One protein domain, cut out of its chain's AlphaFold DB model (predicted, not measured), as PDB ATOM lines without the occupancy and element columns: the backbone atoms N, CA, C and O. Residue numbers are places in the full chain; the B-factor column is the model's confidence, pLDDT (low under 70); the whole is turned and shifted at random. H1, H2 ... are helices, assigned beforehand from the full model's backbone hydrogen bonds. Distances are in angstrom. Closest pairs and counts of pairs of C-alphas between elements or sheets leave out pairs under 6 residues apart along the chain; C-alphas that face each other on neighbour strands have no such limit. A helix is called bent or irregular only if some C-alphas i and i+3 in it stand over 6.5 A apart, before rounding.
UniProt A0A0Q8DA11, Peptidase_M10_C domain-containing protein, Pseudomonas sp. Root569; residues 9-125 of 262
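AT A GLANCE: This is residues 9 to 125 of the 262 residues of the protein "Peptidase_M10_C domain-containing protein" of Pseudomonas sp. Root569 (UniProt A0A0Q8DA11). The model is a long thin rod built on one long bent helix, H6, which runs along much of its length, while H3, H4 and H5 follow one another in a broken row along the rod and H6 folds back past H4 and H5. H1 packs beside the arm H6b, and H2 turns the chain at that end of the rod. The printed part has 117 residues, with six named helices in order H1 to H6 and no named strand, class all helix. It is extended, with a radius of gyration of the C-alphas of 22.5 A and spans of 74 by 25 by 20 A.

IN THESE COORDINATES: H1, residues 9 to 20, begins with C-alpha 9 at (288.271, 364.847, 276.584). H2 is residues 23 to 29, H3 is residues 35 to 48 with 19.9 A from first to last C-alpha, H4 is residues 51 to 62, and H5 is residues 71 to 78. H6, residues 83 to 124, was assigned as one helix by its hydrogen bonds but is bent, with C-alphas 110 and 113 6.9 A apart. Its arms are H6a, residues 83 to 110, 40.4 A long, and H6b, residues 113 to 124, ending with C-alpha 124 at (272.687, 353.251, 286.204).

HOW THE PARTS SIT: H6 is the hub, touching four other helices, and its arms stand at a steep tilt of 40 degrees. H1 touches H6b with residues 14 to 18 alone, the same way at 7 degrees, a shallow tilt; the closest C-alphas, of Arg 18 and Ile 121, are 6.2 A apart. H2 and H3 are close but not clearly touching. H3 and H6b touch only at their ends, closest at C-alphas 46 and 122, 5.1 A. H4 touches H6b, closest at C-alphas 54 and 115, 6.1 A, and H6a, closest at C-alphas 62 and 104, 4.8 A. H5 and H6a form a helical hairpin, closest at C-alphas 78 and 86, 5.1 A, at 36 degrees, only just steep. H4 and H5 are apart. In H1 to H5, H6a and H6b every O i to N i+4 pair is within hydrogen-bond range.

THE WHOLE: The farthest C-alphas, of Pro 33 and Glu 84, are 74.5 A apart. The printed part has no cut and no long link. Mean pLDDT of the printed part is 78.9; 17 residues are under 70, among them 57 to 68.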
ATOM      1  N   GLU A   9     288.861 363.945 275.585       77.69
ATOM      2  CA  GLU A   9     288.271 364.847 276.584       77.69
ATOM      3  C   GLU A   9     286.826 364.445 276.919       77.69
ATOM      4  O   GLU A   9     286.452 364.369 278.089       77.69
ATOM      5  N   THR A  10     286.010 364.144 275.904       77.75
ATOM      6  CA  THR A  10     284.637 363.663 276.105       77.75
ATOM      7  C   THR A  10     284.616 362.330 276.842       77.75
ATOM      8  O   THR A  10     283.849 362.174 277.792       77.75
ATOM      9  N   ALA A  11     285.482 361.391 276.457       78.81
ATOM     10  CA  ALA A  11     285.580 360.097 277.125       78.81
ATOM     11  C   ALA A  11     285.978 360.240 278.605       78.81
ATOM     12  O   ALA A  11     285.372 359.602 279.466       78.81
ATOM     13  N   GLN A  12     286.944 361.114 278.910       82.94
ATOM     14  CA  GLN A  12     287.364 361.416 280.282       82.94
ATOM     15  C   GLN A  12     286.217 362.011 281.099       82.94
ATOM     16  O   GLN A  12     285.918 361.516 282.181       82.94
ATOM     17  N   LYS A  13     285.499 362.995 280.551       84.38
ATOM     18  CA  LYS A  13     284.352 363.605 281.238       84.38
ATOM     19  C   LYS A  13     283.211 362.623 281.475       84.38
ATOM     20  O   LYS A  13     282.606 362.644 282.539       84.38
ATOM     21  N   LEU A  14     282.919 361.738 280.522       85.88
ATOM     22  CA  LEU A  14     281.921 360.684 280.723       85.88
ATOM     23  C   LEU A  14     282.348 359.701 281.822       85.88
ATOM     24  O   LEU A  14     281.509 359.279 282.617       85.88
ATOM     25  N   ALA A  15     283.637 359.360 281.897       85.25
ATOM     26  CA  ALA A  15     284.175 358.520 282.965       85.25
ATOM     27  C   ALA A  15     284.092 359.209 284.338       85.25
ATOM     28  O   ALA A  15     283.697 358.573 285.314       85.25
ATOM     29  N   GLU A  16     284.389 360.509 284.413       88.00
ATOM     30  CA  GLU A  16     284.219 361.311 285.630       88.00
ATOM     31  C   GLU A  16     282.756 361.332 286.085       88.00
ATOM     32  O   GLU A  16     282.472 361.039 287.246       88.00
ATOM     33  N   ILE A  17     281.817 361.598 285.171       87.94
ATOM     34  CA  ILE A  17     280.381 361.604 285.481       87.94
ATOM     35  C   ILE A  17     279.935 360.223 285.988       87.94
ATOM     36  O   ILE A  17     279.247 360.150 287.006       87.94
ATOM     37  N   ARG A  18     280.358 359.129 285.338       87.94
ATOM     38  CA  ARG A  18     280.081 357.753 285.797       87.94
ATOM     39  C   ARG A  18     280.619 357.482 287.192       87.94
ATOM     40  O   ARG A  18     279.923 356.900 288.013       87.94
ATOM     41  N   SER A  19     281.851 357.904 287.462       87.69
ATOM     42  CA  SER A  19     282.463 357.723 288.774       87.69
ATOM     43  C   SER A  19     281.699 358.498 289.846       87.69
ATOM     44  O   SER A  19     281.422 357.951 290.912       87.69
ATOM     45  N   LEU A  20     281.332 359.755 289.580       87.62
ATOM     46  CA  LEU A  20     280.585 360.598 290.520       87.62
ATOM     47  C   LEU A  20     279.187 360.046 290.806       87.62
ATOM     48  O   LEU A  20     278.765 360.025 291.957       87.62
ATOM     49  N   LEU A  21     278.501 359.557 289.774       86.62
ATOM     50  CA  LEU A  21     277.154 358.994 289.862       86.62
ATOM     51  C   LEU A  21     277.137 357.480 290.130       86.62
ATOM     52  O   LEU A  21     276.097 356.840 289.981       86.62
ATOM     53  N   SER A  22     278.272 356.902 290.534       86.94
ATOM     54  CA  SER A  22     278.367 355.484 290.884       86.94
ATOM     55  C   SER A  22     277.462 355.134 292.063       86.94
ATOM     56  O   SER A  22     277.176 355.961 292.933       86.94
ATOM     57  N   LYS A  23     277.029 353.872 292.115       84.88
ATOM     58  CA  LYS A  23     276.123 353.370 293.154       84.88
ATOM     59  C   LYS A  23     276.680 353.590 294.561       84.88
ATOM     60  O   LYS A  23     275.934 353.937 295.472       84.88
ATOM     61  N   GLU A  24     277.983 353.401 294.744       84.81
ATOM     62  CA  GLU A  24     278.674 353.583 296.017       84.81
ATOM     63  C   GLU A  24     278.663 355.052 296.455       84.81
ATOM     64  O   GLU A  24     278.334 355.344 297.607       84.81
ATOM     65  N   ASN A  25     278.954 355.973 295.531       85.94
ATOM     66  CA  ASN A  25     278.965 357.406 295.814       85.94
ATOM     67  C   ASN A  25     277.555 357.931 296.086       85.94
ATOM     68  O   ASN A  25     277.346 358.612 297.088       85.94
ATOM     69  N   VAL A  26     276.575 357.541 295.267       86.88
ATOM     70  CA  VAL A  26     275.159 357.867 295.487       86.88
ATOM     71  C   VAL A  26     274.700 357.348 296.850       86.88
ATOM     72  O   VAL A  26     274.132 358.104 297.635       86.88
ATOM     73  N   LYS A  27     275.018 356.098 297.199       86.12
ATOM     74  CA  LYS A  27     274.684 355.528 298.511       86.12
ATOM     75  C   LYS A  27     275.339 356.296 299.660       86.12
ATOM     76  O   LYS A  27     274.677 356.547 300.661       86.12
ATOM     77  N   SER A  28     276.606 356.683 299.523       85.00
ATOM     78  CA  SER A  28     277.299 357.485 300.535       85.00
ATOM     79  C   SER A  28     276.664 358.868 300.701       85.00
ATOM     80  O   SER A  28     276.535 359.339 301.828       85.00
ATOM     81  N   MET A  29     276.244 359.513 299.607       83.75
ATOM     82  CA  MET A  29     275.565 360.815 299.645       83.75
ATOM     83  C   MET A  29     274.185 360.723 300.307       83.75
ATOM     84  O   MET A  29     273.801 361.619 301.051       83.75
ATOM     85  N   LEU A  30     273.468 359.617 300.099       85.88
ATOM     86  CA  LEU A  30     272.154 359.362 300.698       85.88
ATOM     87  C   LEU A  30     272.212 358.904 302.167       85.88
ATOM     88  O   LEU A  30     271.171 358.764 302.800       85.88
ATOM     89  N   GLN A  31     273.403 358.661 302.717       85.06
ATOM     90  CA  GLN A  31     273.616 358.322 304.133       85.06
ATOM     91  C   GLN A  31     274.193 359.489 304.950       85.06
ATOM     92  O   GLN A  31     274.380 359.362 306.159       85.06
ATOM     93  N   GLY A  32     274.505 360.610 304.293       83.88
ATOM     94  CA  GLY A  32     275.045 361.805 304.932       83.88
ATOM     95  C   GLY A  32     273.985 362.644 305.660       83.88
ATOM     96  O   GLY A  32     272.788 362.389 305.536       83.88
ATOM     97  N   PRO A  33     274.413 363.684 306.398       83.75
ATOM     98  CA  PRO A  33     273.505 364.602 307.095       83.75
ATOM     99  C   PRO A  33     272.557 365.359 306.149       83.75
ATOM    100  O   PRO A  33     271.454 365.705 306.558       83.75
ATOM    101  N   ASP A  34     272.950 365.541 304.882       86.75
ATOM    102  CA  ASP A  34     272.192 366.271 303.854       86.75
ATOM    103  C   ASP A  34     271.501 365.330 302.840       86.75
ATOM    104  O   ASP A  34     271.294 365.682 301.675       86.75
ATOM    105  N   ALA A  35     271.165 364.103 303.257       85.69
ATOM    106  CA  ALA A  35     270.635 363.054 302.381       85.69
ATOM    107  C   ALA A  35     269.395 363.479 301.570       85.69
ATOM    108  O   ALA A  35     269.278 363.122 300.396       85.69
ATOM    109  N   ASP A  36     268.491 364.267 302.159       85.00
ATOM    110  CA  ASP A  36     267.271 364.736 301.490       85.00
ATOM    111  C   ASP A  36     267.571 365.714 300.342       85.00
ATOM    112  O   ASP A  36     266.983 365.622 299.258       85.00
ATOM    113  N   GLU A  37     268.525 366.626 300.544       87.62
ATOM    114  CA  GLU A  37     268.964 367.570 299.513       87.62
ATOM    115  C   GLU A  37     269.746 366.852 298.408       87.62
ATOM    116  O   GLU A  37     269.481 367.063 297.220       87.62
ATOM    117  N   ALA A  38     270.624 365.914 298.782       85.50
ATOM    118  CA  ALA A  38     271.321 365.053 297.832       85.50
ATOM    119  C   ALA A  38     270.333 364.252 296.968       85.50
ATOM    120  O   ALA A  38     270.476 364.191 295.745       85.50
ATOM    121  N   ARG A  39     269.274 363.700 297.571       87.31
ATOM    122  CA  ARG A  39     268.237 362.947 296.857       87.31
ATOM    123  C   ARG A  39     267.498 363.810 295.837       87.31
ATOM    124  O   ARG A  39     267.242 363.348 294.722       87.31
ATOM    125  N   LYS A  40     267.196 365.066 296.176       88.69
ATOM    126  CA  LYS A  40     266.583 366.029 295.247       88.69
ATOM    127  C   LYS A  40     267.503 366.331 294.061       88.69
ATOM    128  O   LYS A  40     267.061 366.242 292.917       88.69
ATOM    129  N   LEU A  41     268.776 366.632 294.321       88.56
ATOM    130  CA  LEU A  41     269.753 366.952 293.275       88.56
ATOM    131  C   LEU A  41     269.996 365.770 292.329       88.56
ATOM    132  O   LEU A  41     269.995 365.943 291.113       88.56
ATOM    133  N   ILE A  42     270.147 364.557 292.866       87.38
ATOM    134  CA  ILE A  42     270.352 363.353 292.048       87.38
ATOM    135  C   ILE A  42     269.107 363.057 291.200       87.38
ATOM    136  O   ILE A  42     269.235 362.646 290.048       87.38
ATOM    137  N   THR A  43     267.907 363.323 291.726       87.06
ATOM    138  CA  THR A  43     266.658 363.204 290.955       87.06
ATOM    139  C   THR A  43     266.644 364.173 289.771       87.06
ATOM    140  O   THR A  43     266.384 363.748 288.649       87.06
ATOM    141  N   GLU A  44     267.014 365.440 289.976       87.69
ATOM    142  CA  GLU A  44     267.099 366.424 288.887       87.69
ATOM    143  C   GLU A  44     268.145 366.024 287.831       87.69
ATOM    144  O   GLU A  44     267.899 366.113 286.625       87.69
ATOM    145  N   VAL A  45     269.311 365.536 288.263       87.56
ATOM    146  CA  VAL A  45     270.347 365.030 287.351       87.56
ATOM    147  C   VAL A  45     269.823 363.840 286.545       87.56
ATOM    148  O   VAL A  45     270.002 363.803 285.328       87.56
ATOM    149  N   LYS A  46     269.118 362.904 287.184       85.38
ATOM    150  CA  LYS A  46     268.507 361.747 286.518       85.38
ATOM    151  C   LYS A  46     267.456 362.158 285.486       85.38
ATOM    152  O   LYS A  46     267.439 361.603 284.391       85.38
ATOM    153  N   GLU A  47     266.620 363.149 285.787       86.62
ATOM    154  CA  GLU A  47     265.641 363.693 284.835       86.62
ATOM    155  C   GLU A  47     266.313 364.358 283.626       86.62
ATOM    156  O   GLU A  47     265.880 364.172 282.483       86.62
ATOM    157  N   ARG A  48     267.407 365.097 283.848       85.50
ATOM    158  CA  ARG A  48     268.193 365.722 282.770       85.50
ATOM    159  C   ARG A  48     268.913 364.698 281.891       85.50
ATOM    160  O   ARG A  48     269.004 364.907 280.685       85.50
ATOM    161  N   LEU A  49     269.386 363.598 282.477       86.75
ATOM    162  CA  LEU A  49     269.975 362.458 281.761       86.75
ATOM    163  C   LEU A  49     268.916 361.500 281.184       86.75
ATOM    164  O   LEU A  49     269.254 360.519 280.524       86.75
ATOM    165  N   GLY A  50     267.631 361.766 281.420       83.44
ATOM    166  CA  GLY A  50     266.530 360.957 280.916       83.44
ATOM    167  C   GLY A  50     266.370 361.044 279.397       83.44
ATOM    168  O   GLY A  50     266.710 362.043 278.758       83.44
ATOM    169  N   GLN A  51     265.773 360.000 278.816       76.69
ATOM    170  CA  GLN A  51     265.570 359.864 277.369       76.69
ATOM    171  C   GLN A  51     264.847 361.069 276.750       76.69
ATOM    172  O   GLN A  51     265.246 361.556 275.698       76.69
ATOM    173  N   SER A  52     263.799 361.576 277.404       76.75
ATOM    174  CA  SER A  52     262.992 362.696 276.901       76.75
ATOM    175  C   SER A  52     263.766 364.017 276.866       76.75
ATOM    176  O   SER A  52     263.630 364.787 275.916       76.75
ATOM    177  N   SER A  53     264.592 364.278 277.878       78.94
ATOM    178  CA  SER A  53     265.440 365.472 277.965       78.94
ATOM    179  C   SER A  53     266.556 365.432 276.925       78.94
ATOM    180  O   SER A  53     266.777 366.412 276.214       78.94
ATOM    181  N   LEU A  54     267.209 364.278 276.777       78.38
ATOM    182  CA  LEU A  54     268.277 364.094 275.798       78.38
ATOM    183  C   LEU A  54     267.751 364.122 274.357       78.38
ATOM    184  O   LEU A  54     268.390 364.730 273.502       78.38
ATOM    185  N   GLN A  55     266.561 363.569 274.094       74.94
ATOM    186  CA  GLN A  55     265.919 363.660 272.780       74.94
ATOM    187  C   GLN A  55     265.600 365.112 272.406       74.94
ATOM    188  O   GLN A  55     265.889 365.532 271.292       74.94
ATOM    189  N   LYS A  56     265.092 365.923 273.343       76.25
ATOM    190  CA  LYS A  56     264.843 367.352 273.084       76.25
ATOM    191  C   LYS A  56     266.119 368.106 272.713       76.25
ATOM    192  O   LYS A  56     266.105 368.907 271.786       76.25
ATOM    193  N   ILE A  57     267.222 367.844 273.416       69.75
ATOM    194  CA  ILE A  57     268.527 368.453 273.111       69.75
ATOM    195  C   ILE A  57     269.026 367.993 271.732       69.75
ATOM    196  O   ILE A  57     269.611 368.778 270.982       69.75
ATOM    197  N   HIS A  58     268.763 366.739 271.370       69.19
ATOM    198  CA  HIS A  58     269.103 366.170 270.070       69.19
ATOM    199  C   HIS A  58     268.308 366.809 268.918       69.19
ATOM    200  O   HIS A  58     268.905 367.259 267.940       69.19
ATOM    201  N   ASP A  59     266.990 366.951 269.072       67.38
ATOM    202  CA  ASP A  59     266.097 367.576 268.086       67.38
ATOM    203  C   ASP A  59     266.399 369.077 267.905       67.38
ATOM    204  O   ASP A  59     266.282 369.635 266.812       67.38
ATOM    205  N   GLN A  60     266.843 369.746 268.970       66.69
ATOM    206  CA  GLN A  60     267.329 371.126 268.902       66.69
ATOM    207  C   GLN A  60     268.685 371.224 268.193       66.69
ATOM    208  O   GLN A  60     268.931 372.177 267.459       66.69
ATOM    209  N   SER A  61     269.555 370.224 268.351       61.19
ATOM    210  CA  SER A  61     270.871 370.184 267.695       61.19
ATOM    211  C   SER A  61     270.782 369.903 266.187       61.19
ATOM    212  O   SER A  61     271.685 370.273 265.429       61.19
ATOM    213  N   SER A  62     269.694 369.286 265.712       59.41
ATOM    214  CA  SER A  62     269.418 369.192 264.273       59.41
ATOM    215  C   SER A  62     269.021 370.551 263.680       59.41
ATOM    216  O   SER A  62     269.346 370.818 262.524       59.41
ATOM    217  N   HIS A  63     268.412 371.428 264.485       59.62
ATOM    218  CA  HIS A  63     267.940 372.772 264.130       59.62
ATOM    219  C   HIS A  63     268.943 373.878 264.495       59.62
ATOM    220  O   HIS A  63     268.583 374.895 265.085       59.62
ATOM    221  N   ILE A  64     270.219 373.714 264.140       61.84
ATOM    222  CA  ILE A  64     271.106 374.882 264.104       61.84
ATOM    223  C   ILE A  64     270.689 375.699 262.882       61.84
ATOM    224  O   ILE A  64     270.964 375.291 261.755       61.84
ATOM    225  N   GLU A  65     269.982 376.810 263.103       59.53
ATOM    226  CA  GLU A  65     269.592 377.728 262.033       59.53
ATOM    227  C   GLU A  65     270.845 378.214 261.308       59.53
ATOM    228  O   GLU A  65     271.706 378.892 261.877       59.53
ATOM    229  N   ARG A  66     270.971 377.822 260.040       66.12
ATOM    230  CA  ARG A  66     272.049 378.302 259.192       66.12
ATOM    231  C   ARG A  66     271.691 379.723 258.739       66.12
ATOM    232  O   ARG A  66     270.618 379.891 258.154       66.12
ATOM    233  N   PRO A  67     272.558 380.724 258.965       68.31
ATOM    234  CA  PRO A  67     272.325 382.071 258.455       68.31
ATOM    235  C   PRO A  67     272.071 382.038 256.942       68.31
ATOM    236  O   PRO A  67     272.816 381.384 256.209       68.31
ATOM    237  N   GLY A  68     271.018 382.713 256.482       68.12
ATOM    238  CA  GLY A  68     270.596 382.758 255.080       68.12
ATOM    239  C   GLY A  68     269.600 381.675 254.644       68.12
ATOM    240  O   GLY A  68     269.159 381.717 253.493       68.12
ATOM    241  N   LEU A  69     269.244 380.726 255.521       73.62
ATOM    242  CA  LEU A  69     268.279 379.644 255.255       73.62
ATOM    243  C   LEU A  69     267.066 379.659 256.195       73.62
ATOM    244  O   LEU A  69     266.259 378.728 256.170       73.62
ATOM    245  N   SER A  70     266.894 380.703 257.012       79.31
ATOM    246  CA  SER A  70     265.641 380.864 257.750       79.31
ATOM    247  C   SER A  70     264.475 381.149 256.786       79.31
ATOM    248  O   SER A  70     264.679 381.694 255.697       79.31
ATOM    249  N   PRO A  71     263.219 380.849 257.165       79.81
ATOM    250  CA  PRO A  71     262.061 381.115 256.309       79.81
ATOM    251  C   PRO A  71     261.920 382.585 255.878       79.81
ATOM    252  O   PRO A  71     261.384 382.858 254.804       79.81
ATOM    253  N   GLN A  72     262.382 383.525 256.710       81.62
ATOM    254  CA  GLN A  72     262.363 384.958 256.400       81.62
ATOM    255  C   GLN A  72     263.476 385.321 255.417       81.62
ATOM    256  O   GLN A  72     263.192 385.913 254.383       81.62
ATOM    257  N   GLU A  73     264.706 384.867 255.658       81.88
ATOM    258  CA  GLU A  73     265.827 385.117 254.746       81.88
ATOM    259  C   GLU A  73     265.616 384.460 253.378       81.88
ATOM    260  O   GLU A  73     265.956 385.055 252.365       81.88
ATOM    261  N   ILE A  74     265.017 383.264 253.318       83.75
ATOM    262  CA  ILE A  74     264.648 382.617 252.049       83.75
ATOM    263  C   ILE A  74     263.639 383.474 251.288       83.75
ATOM    264  O   ILE A  74     263.774 383.659 250.078       83.75
ATOM    265  N   ARG A  75     262.626 384.002 251.983       85.44
ATOM    266  CA  ARG A  75     261.632 384.886 251.372       85.44
ATOM    267  C   ARG A  75     262.294 386.153 250.841       85.44
ATOM    268  O   ARG A  75     262.048 386.509 249.696       85.44
ATOM    269  N   ASP A  76     263.161 386.778 251.625       85.50
ATOM    270  CA  ASP A  76     263.869 387.992 251.222       85.50
ATOM    271  C   ASP A  76     264.833 387.727 250.051       85.50
ATOM    272  O   ASP A  76     264.912 388.528 249.124       85.50
ATOM    273  N   ARG A  77     265.506 386.566 250.038       78.88
ATOM    274  CA  ARG A  77     266.420 386.130 248.969       78.88
ATOM    275  C   ARG A  77     265.730 385.717 247.681       78.88
ATOM    276  O   ARG A  77     266.421 385.585 246.688       78.88
ATOM    277  N   THR A  78     264.435 385.420 247.694       79.50
ATOM    278  CA  THR A  78     263.696 384.960 246.501       79.50
ATOM    279  C   THR A  78     262.688 385.996 246.010       79.50
ATOM    280  O   THR A  78     262.179 385.887 244.891       79.50
ATOM    281  N   ALA A  79     262.443 387.040 246.808       80.88
ATOM    282  CA  ALA A  79     261.634 388.201 246.469       80.88
ATOM    283  C   ALA A  79     262.409 389.195 245.581       80.88
ATOM    284  O   ALA A  79     262.606 390.353 245.948       80.88
ATOM    285  N   SER A  80     262.828 388.750 244.392       79.56
ATOM    286  CA  SER A  80     263.246 389.659 243.317       79.56
ATOM    287  C   SER A  80     262.047 390.039 242.440       79.56
ATOM    288  O   SER A  80     261.097 389.273 242.274       79.56
ATOM    289  N   SER A  81     262.087 391.253 241.887       79.44
ATOM    290  CA  SER A  81     261.116 391.723 240.886       79.44
ATOM    291  C   SER A  81     261.440 391.210 239.477       79.44
ATOM    292  O   SER A  81     260.602 391.325 238.583       79.44
ATOM    293  N   ASP A  82     262.639 390.649 239.283       86.56
ATOM    294  CA  ASP A  82     263.062 389.959 238.067       86.56
ATOM    295  C   ASP A  82     262.721 388.450 238.160       86.56
ATOM    296  O   ASP A  82     263.205 387.764 239.069       86.56
ATOM    297  N   PRO A  83     261.895 387.905 237.242       79.12
ATOM    298  CA  PRO A  83     261.510 386.494 237.244       79.12
ATOM    299  C   PRO A  83     262.673 385.507 237.056       79.12
ATOM    300  O   PRO A  83     262.644 384.429 237.653       79.12
ATOM    301  N   GLU A  84     263.679 385.833 236.236       77.38
ATOM    302  CA  GLU A  84     264.813 384.925 235.979       77.38
ATOM    303  C   GLU A  84     265.769 384.888 237.175       77.38
ATOM    304  O   GLU A  84     266.277 383.825 237.555       77.38
ATOM    305  N   GLU A  85     265.964 386.040 237.817       75.62
ATOM    306  CA  GLU A  85     266.762 386.156 239.033       75.62
ATOM    307  C   GLU A  85     266.089 385.434 240.209       75.62
ATOM    308  O   GLU A  85     266.731 384.627 240.883       75.62
ATOM    309  N   SER A  86     264.781 385.646 240.407       72.19
ATOM    310  CA  SER A  86     263.994 384.966 241.445       72.19
ATOM    311  C   SER A  86     264.036 383.443 241.284       72.19
ATOM    312  O   SER A  86     264.232 382.709 242.260       72.19
ATOM    313  N   PHE A  87     263.924 382.947 240.047       74.06
ATOM    314  CA  PHE A  87     264.035 381.519 239.755       74.06
ATOM    315  C   PHE A  87     265.434 380.970 240.074       74.06
ATOM    316  O   PHE A  87     265.559 379.937 240.736       74.06
ATOM    317  N   SER A  88     266.487 381.679 239.665       75.88
ATOM    318  CA  SER A  88     267.878 381.274 239.908       75.88
ATOM    319  C   SER A  88     268.217 381.249 241.403       75.88
ATOM    320  O   SER A  88     268.797 380.280 241.895       75.88
ATOM    321  N   GLN A  89     267.793 382.272 242.152       77.38
ATOM    322  CA  GLN A  89     267.959 382.345 243.606       77.38
ATOM    323  C   GLN A  89     267.174 381.237 244.321       77.38
ATOM    324  O   GLN A  89     267.686 380.631 245.262       77.38
ATOM    325  N   SER A  90     265.972 380.907 243.840       75.25
ATOM    326  CA  SER A  90     265.180 379.792 244.371       75.25
ATOM    327  C   SER A  90     265.887 378.450 244.179       75.25
ATOM    328  O   SER A  90     265.964 377.663 245.120       75.25
ATOM    329  N   MET A  91     266.450 378.196 242.992       73.88
ATOM    330  CA  MET A  91     267.228 376.979 242.726       73.88
ATOM    331  C   MET A  91     268.450 376.871 243.644       73.88
ATOM    332  O   MET A  91     268.685 375.815 244.227       73.88
ATOM    333  N   GLN A  92     269.169 377.975 243.852       75.94
ATOM    334  CA  GLN A  92     270.301 378.009 244.776       75.94
ATOM    335  C   GLN A  92     269.877 377.701 246.224       75.94
ATOM    336  O   GLN A  92     270.533 376.917 246.909       75.94
ATOM    337  N   VAL A  93     268.760 378.273 246.690       78.94
ATOM    338  CA  VAL A  93     268.211 377.978 248.023       78.94
ATOM    339  C   VAL A  93     267.835 376.500 248.153       78.94
ATOM    340  O   VAL A  93     268.107 375.898 249.190       78.94
ATOM    341  N   PHE A  94     267.249 375.884 247.121       71.62
ATOM    342  CA  PHE A  94     266.931 374.453 247.145       71.62
ATOM    343  C   PHE A  94     268.174 373.573 247.308       71.62
ATOM    344  O   PHE A  94     268.153 372.634 248.109       71.62
ATOM    345  N   ASP A  95     269.256 373.878 246.593       70.75
ATOM    346  CA  ASP A  95     270.520 373.149 246.729       70.75
ATOM    347  C   ASP A  95     271.131 373.344 248.123       70.75
ATOM    348  O   ASP A  95     271.562 372.378 248.761       70.75
ATOM    349  N   GLU A  96     271.105 374.571 248.648       73.06
ATOM    350  CA  GLU A  96     271.578 374.877 250.000       73.06
ATOM    351  C   GLU A  96     270.757 374.156 251.086       73.06
ATOM    352  O   GLU A  96     271.343 373.643 252.042       73.06
ATOM    353  N   LEU A  97     269.431 374.052 250.927       73.88
ATOM    354  CA  LEU A  97     268.547 373.294 251.824       73.88
ATOM    355  C   LEU A  97     268.838 371.792 251.783       73.88
ATOM    356  O   LEU A  97     268.904 371.152 252.833       73.88
ATOM    357  N   ARG A  98     269.056 371.224 250.590       72.94
ATOM    358  CA  ARG A  98     269.437 369.810 250.436       72.94
ATOM    359  C   ARG A  98     270.759 369.520 251.146       72.94
ATOM    360  O   ARG A  98     270.901 368.509 251.834       72.94
ATOM    361  N   VAL A  99     271.729 370.418 250.992       71.25
ATOM    362  CA  VAL A  99     273.018 370.328 251.679       71.25
ATOM    363  C   VAL A  99     272.835 370.468 253.196       71.25
ATOM    364  O   VAL A  99     273.408 369.677 253.944       71.25
ATOM    365  N   GLU A 100     272.009 371.404 253.667       74.56
ATOM    366  CA  GLU A 100     271.742 371.582 255.098       74.56
ATOM    367  C   GLU A 100     271.045 370.372 255.723       74.56
ATOM    368  O   GLU A 100     271.397 369.974 256.830       74.56
ATOM    369  N   GLU A 101     270.141 369.709 255.003       69.75
ATOM    370  CA  GLU A 101     269.527 368.463 255.467       69.75
ATOM    371  C   GLU A 101     270.588 367.379 255.727       69.75
ATOM    372  O   GLU A 101     270.522 366.645 256.718       69.75
ATOM    373  N   SER A 102     271.610 367.301 254.868       66.81
ATOM    374  CA  SER A 102     272.733 366.379 255.066       66.81
ATOM    375  C   SER A 102     273.575 366.747 256.295       66.81
ATOM    376  O   SER A 102     273.930 365.864 257.079       66.81
ATOM    377  N   TYR A 103     273.816 368.042 256.532       70.06
ATOM    378  CA  TYR A 103     274.527 368.516 257.721       70.06
ATOM    379  C   TYR A 103     273.722 368.294 259.005       70.06
ATOM    380  O   TYR A 103     274.285 367.863 260.009       70.06
ATOM    381  N   ALA A 104     272.408 368.511 258.983       68.62
ATOM    382  CA  ALA A 104     271.527 368.226 260.111       68.62
ATOM    383  C   ALA A 104     271.567 366.737 260.478       68.62
ATOM    384  O   ALA A 104     271.777 366.393 261.643       68.62
ATOM    385  N   LYS A 105     271.474 365.848 259.479       70.12
ATOM    386  CA  LYS A 105     271.633 364.396 259.671       70.12
ATOM    387  C   LYS A 105     273.006 364.044 260.242       70.12
ATOM    388  O   LYS A 105     273.096 363.171 261.102       70.12
ATOM    389  N   GLN A 106     274.064 364.724 259.805       68.88
ATOM    390  CA  GLN A 106     275.410 364.527 260.339       68.88
ATOM    391  C   GLN A 106     275.509 364.945 261.814       68.88
ATOM    392  O   GLN A 106     276.015 364.169 262.619       68.88
ATOM    393  N   ARG A 107     274.983 366.117 262.198       71.81
ATOM    394  CA  ARG A 107     274.980 366.594 263.596       71.81
ATOM    395  C   ARG A 107     274.209 365.659 264.526       71.81
ATOM    396  O   ARG A 107     274.661 365.358 265.631       71.81
ATOM    397  N   VAL A 108     273.068 365.161 264.054       72.62
ATOM    398  CA  VAL A 108     272.284 364.118 264.727       72.62
ATOM    399  C   VAL A 108     273.169 362.889 264.927       72.62
ATOM    400  O   VAL A 108     273.499 362.566 266.062       72.62
ATOM    401  N   ARG A 109     273.673 362.274 263.851       72.00
ATOM    402  CA  ARG A 109     274.513 361.064 263.945       72.00
ATOM    403  C   ARG A 109     275.709 361.229 264.879       72.00
ATOM    404  O   ARG A 109     275.980 360.340 265.673       72.00
ATOM    405  N   GLN A 110     276.399 362.364 264.809       69.06
ATOM    406  CA  GLN A 110     277.551 362.641 265.665       69.06
ATOM    407  C   GLN A 110     277.144 362.788 267.137       69.06
ATOM    408  O   GLN A 110     277.843 362.302 268.014       69.06
ATOM    409  N   SER A 111     276.006 363.405 267.444       73.38
ATOM    410  CA  SER A 111     275.562 363.565 268.835       73.38
ATOM    411  C   SER A 111     274.917 362.308 269.436       73.38
ATOM    412  O   SER A 111     274.883 362.186 270.663       73.38
ATOM    413  N   THR A 112     274.456 361.351 268.617       77.62
ATOM    414  CA  THR A 112     273.775 360.131 269.089       77.62
ATOM    415  C   THR A 112     274.606 359.310 270.089       77.62
ATOM    416  O   THR A 112     274.076 359.028 271.162       77.62
ATOM    417  N   PRO A 113     275.890 358.962 269.846       78.06
ATOM    418  CA  PRO A 113     276.677 358.170 270.796       78.06
ATOM    419  C   PRO A 113     276.835 358.848 272.159       78.06
ATOM    420  O   PRO A 113     276.759 358.188 273.194       78.06
ATOM    421  N   LEU A 114     277.014 360.173 272.166       79.69
ATOM    422  CA  LEU A 114     277.114 360.948 273.400       79.69
ATOM    423  C   LEU A 114     275.781 360.953 274.157       79.69
ATOM    424  O   LEU A 114     275.767 360.736 275.367       79.69
ATOM    425  N   ALA A 115     274.663 361.152 273.452       80.00
ATOM    426  CA  ALA A 115     273.332 361.086 274.045       80.00
ATOM    427  C   ALA A 115     273.046 359.693 274.632       80.00
ATOM    428  O   ALA A 115     272.607 359.590 275.774       80.00
ATOM    429  N   SER A 116     273.371 358.618 273.908       81.19
ATOM    430  CA  SER A 116     273.244 357.247 274.412       81.19
ATOM    431  C   SER A 116     274.125 356.997 275.637       81.19
ATOM    432  O   SER A 116     273.661 356.410 276.610       81.19
ATOM    433  N   ALA A 117     275.373 357.475 275.638       82.50
ATOM    434  CA  ALA A 117     276.269 357.321 276.782       82.50
ATOM    435  C   ALA A 117     275.739 358.037 278.033       82.50
ATOM    436  O   ALA A 117     275.772 357.465 279.119       82.50
ATOM    437  N   LEU A 118     275.221 359.260 277.882       84.38
ATOM    438  CA  LEU A 118     274.597 360.021 278.967       84.38
ATOM    439  C   LEU A 118     273.308 359.362 279.472       84.38
ATOM    440  O   LEU A 118     273.058 359.351 280.677       84.38
ATOM    441  N   PHE A 119     272.521 358.777 278.570       85.00
ATOM    442  CA  PHE A 119     271.314 358.041 278.928       85.00
ATOM    443  C   PHE A 119     271.622 356.797 279.772       85.00
ATOM    444  O   PHE A 119     270.994 356.596 280.812       85.00
ATOM    445  N   GLU A 120     272.614 355.991 279.377       84.50
ATOM    446  CA  GLU A 120     273.021 354.811 280.157       84.50
ATOM    447  C   GLU A 120     273.512 355.202 281.555       84.50
ATOM    448  O   GLU A 120     273.133 354.568 282.537       84.50
ATOM    449  N   ILE A 121     274.253 356.311 281.675       85.88
ATOM    450  CA  ILE A 121     274.636 356.863 282.984       85.88
ATOM    451  C   ILE A 121     273.392 357.159 283.827       85.88
ATOM    452  O   ILE A 121     273.319 356.743 284.978       85.88
ATOM    453  N   GLY A 122     272.389 357.844 283.266       84.12
ATOM    454  CA  GLY A 122     271.148 358.160 283.982       84.12
ATOM    455  C   GLY A 122     270.355 356.922 284.427       84.12
ATOM    456  O   GLY A 122     269.690 356.955 285.465       84.12
ATOM    457  N   LYS A 123     270.438 355.823 283.669       83.00
ATOM    458  CA  LYS A 123     269.807 354.535 283.994       83.00
ATOM    459  C   LYS A 123     270.525 353.799 285.127       83.00
ATOM    460  O   LYS A 123     269.857 353.189 285.958       83.00
ATOM    461  N   GLU A 124     271.852 353.868 285.164       81.56
ATOM    462  CA  GLU A 124     272.687 353.251 286.204       81.56
ATOM    463  C   GLU A 124     272.533 353.927 287.580       81.56
ATOM    464  O   GLU A 124     272.832 353.305 288.601       81.56
ATOM    465  N   VAL A 125     272.012 355.163 287.633       80.69
ATOM    466  CA  VAL A 125     271.710 355.866 288.890       80.69
ATOM    467  C   VAL A 125     270.542 355.198 289.625       80.69
ATOM    468  O   VAL A 125     269.351 355.460 289.380       80.69
TER     469      VAL A 125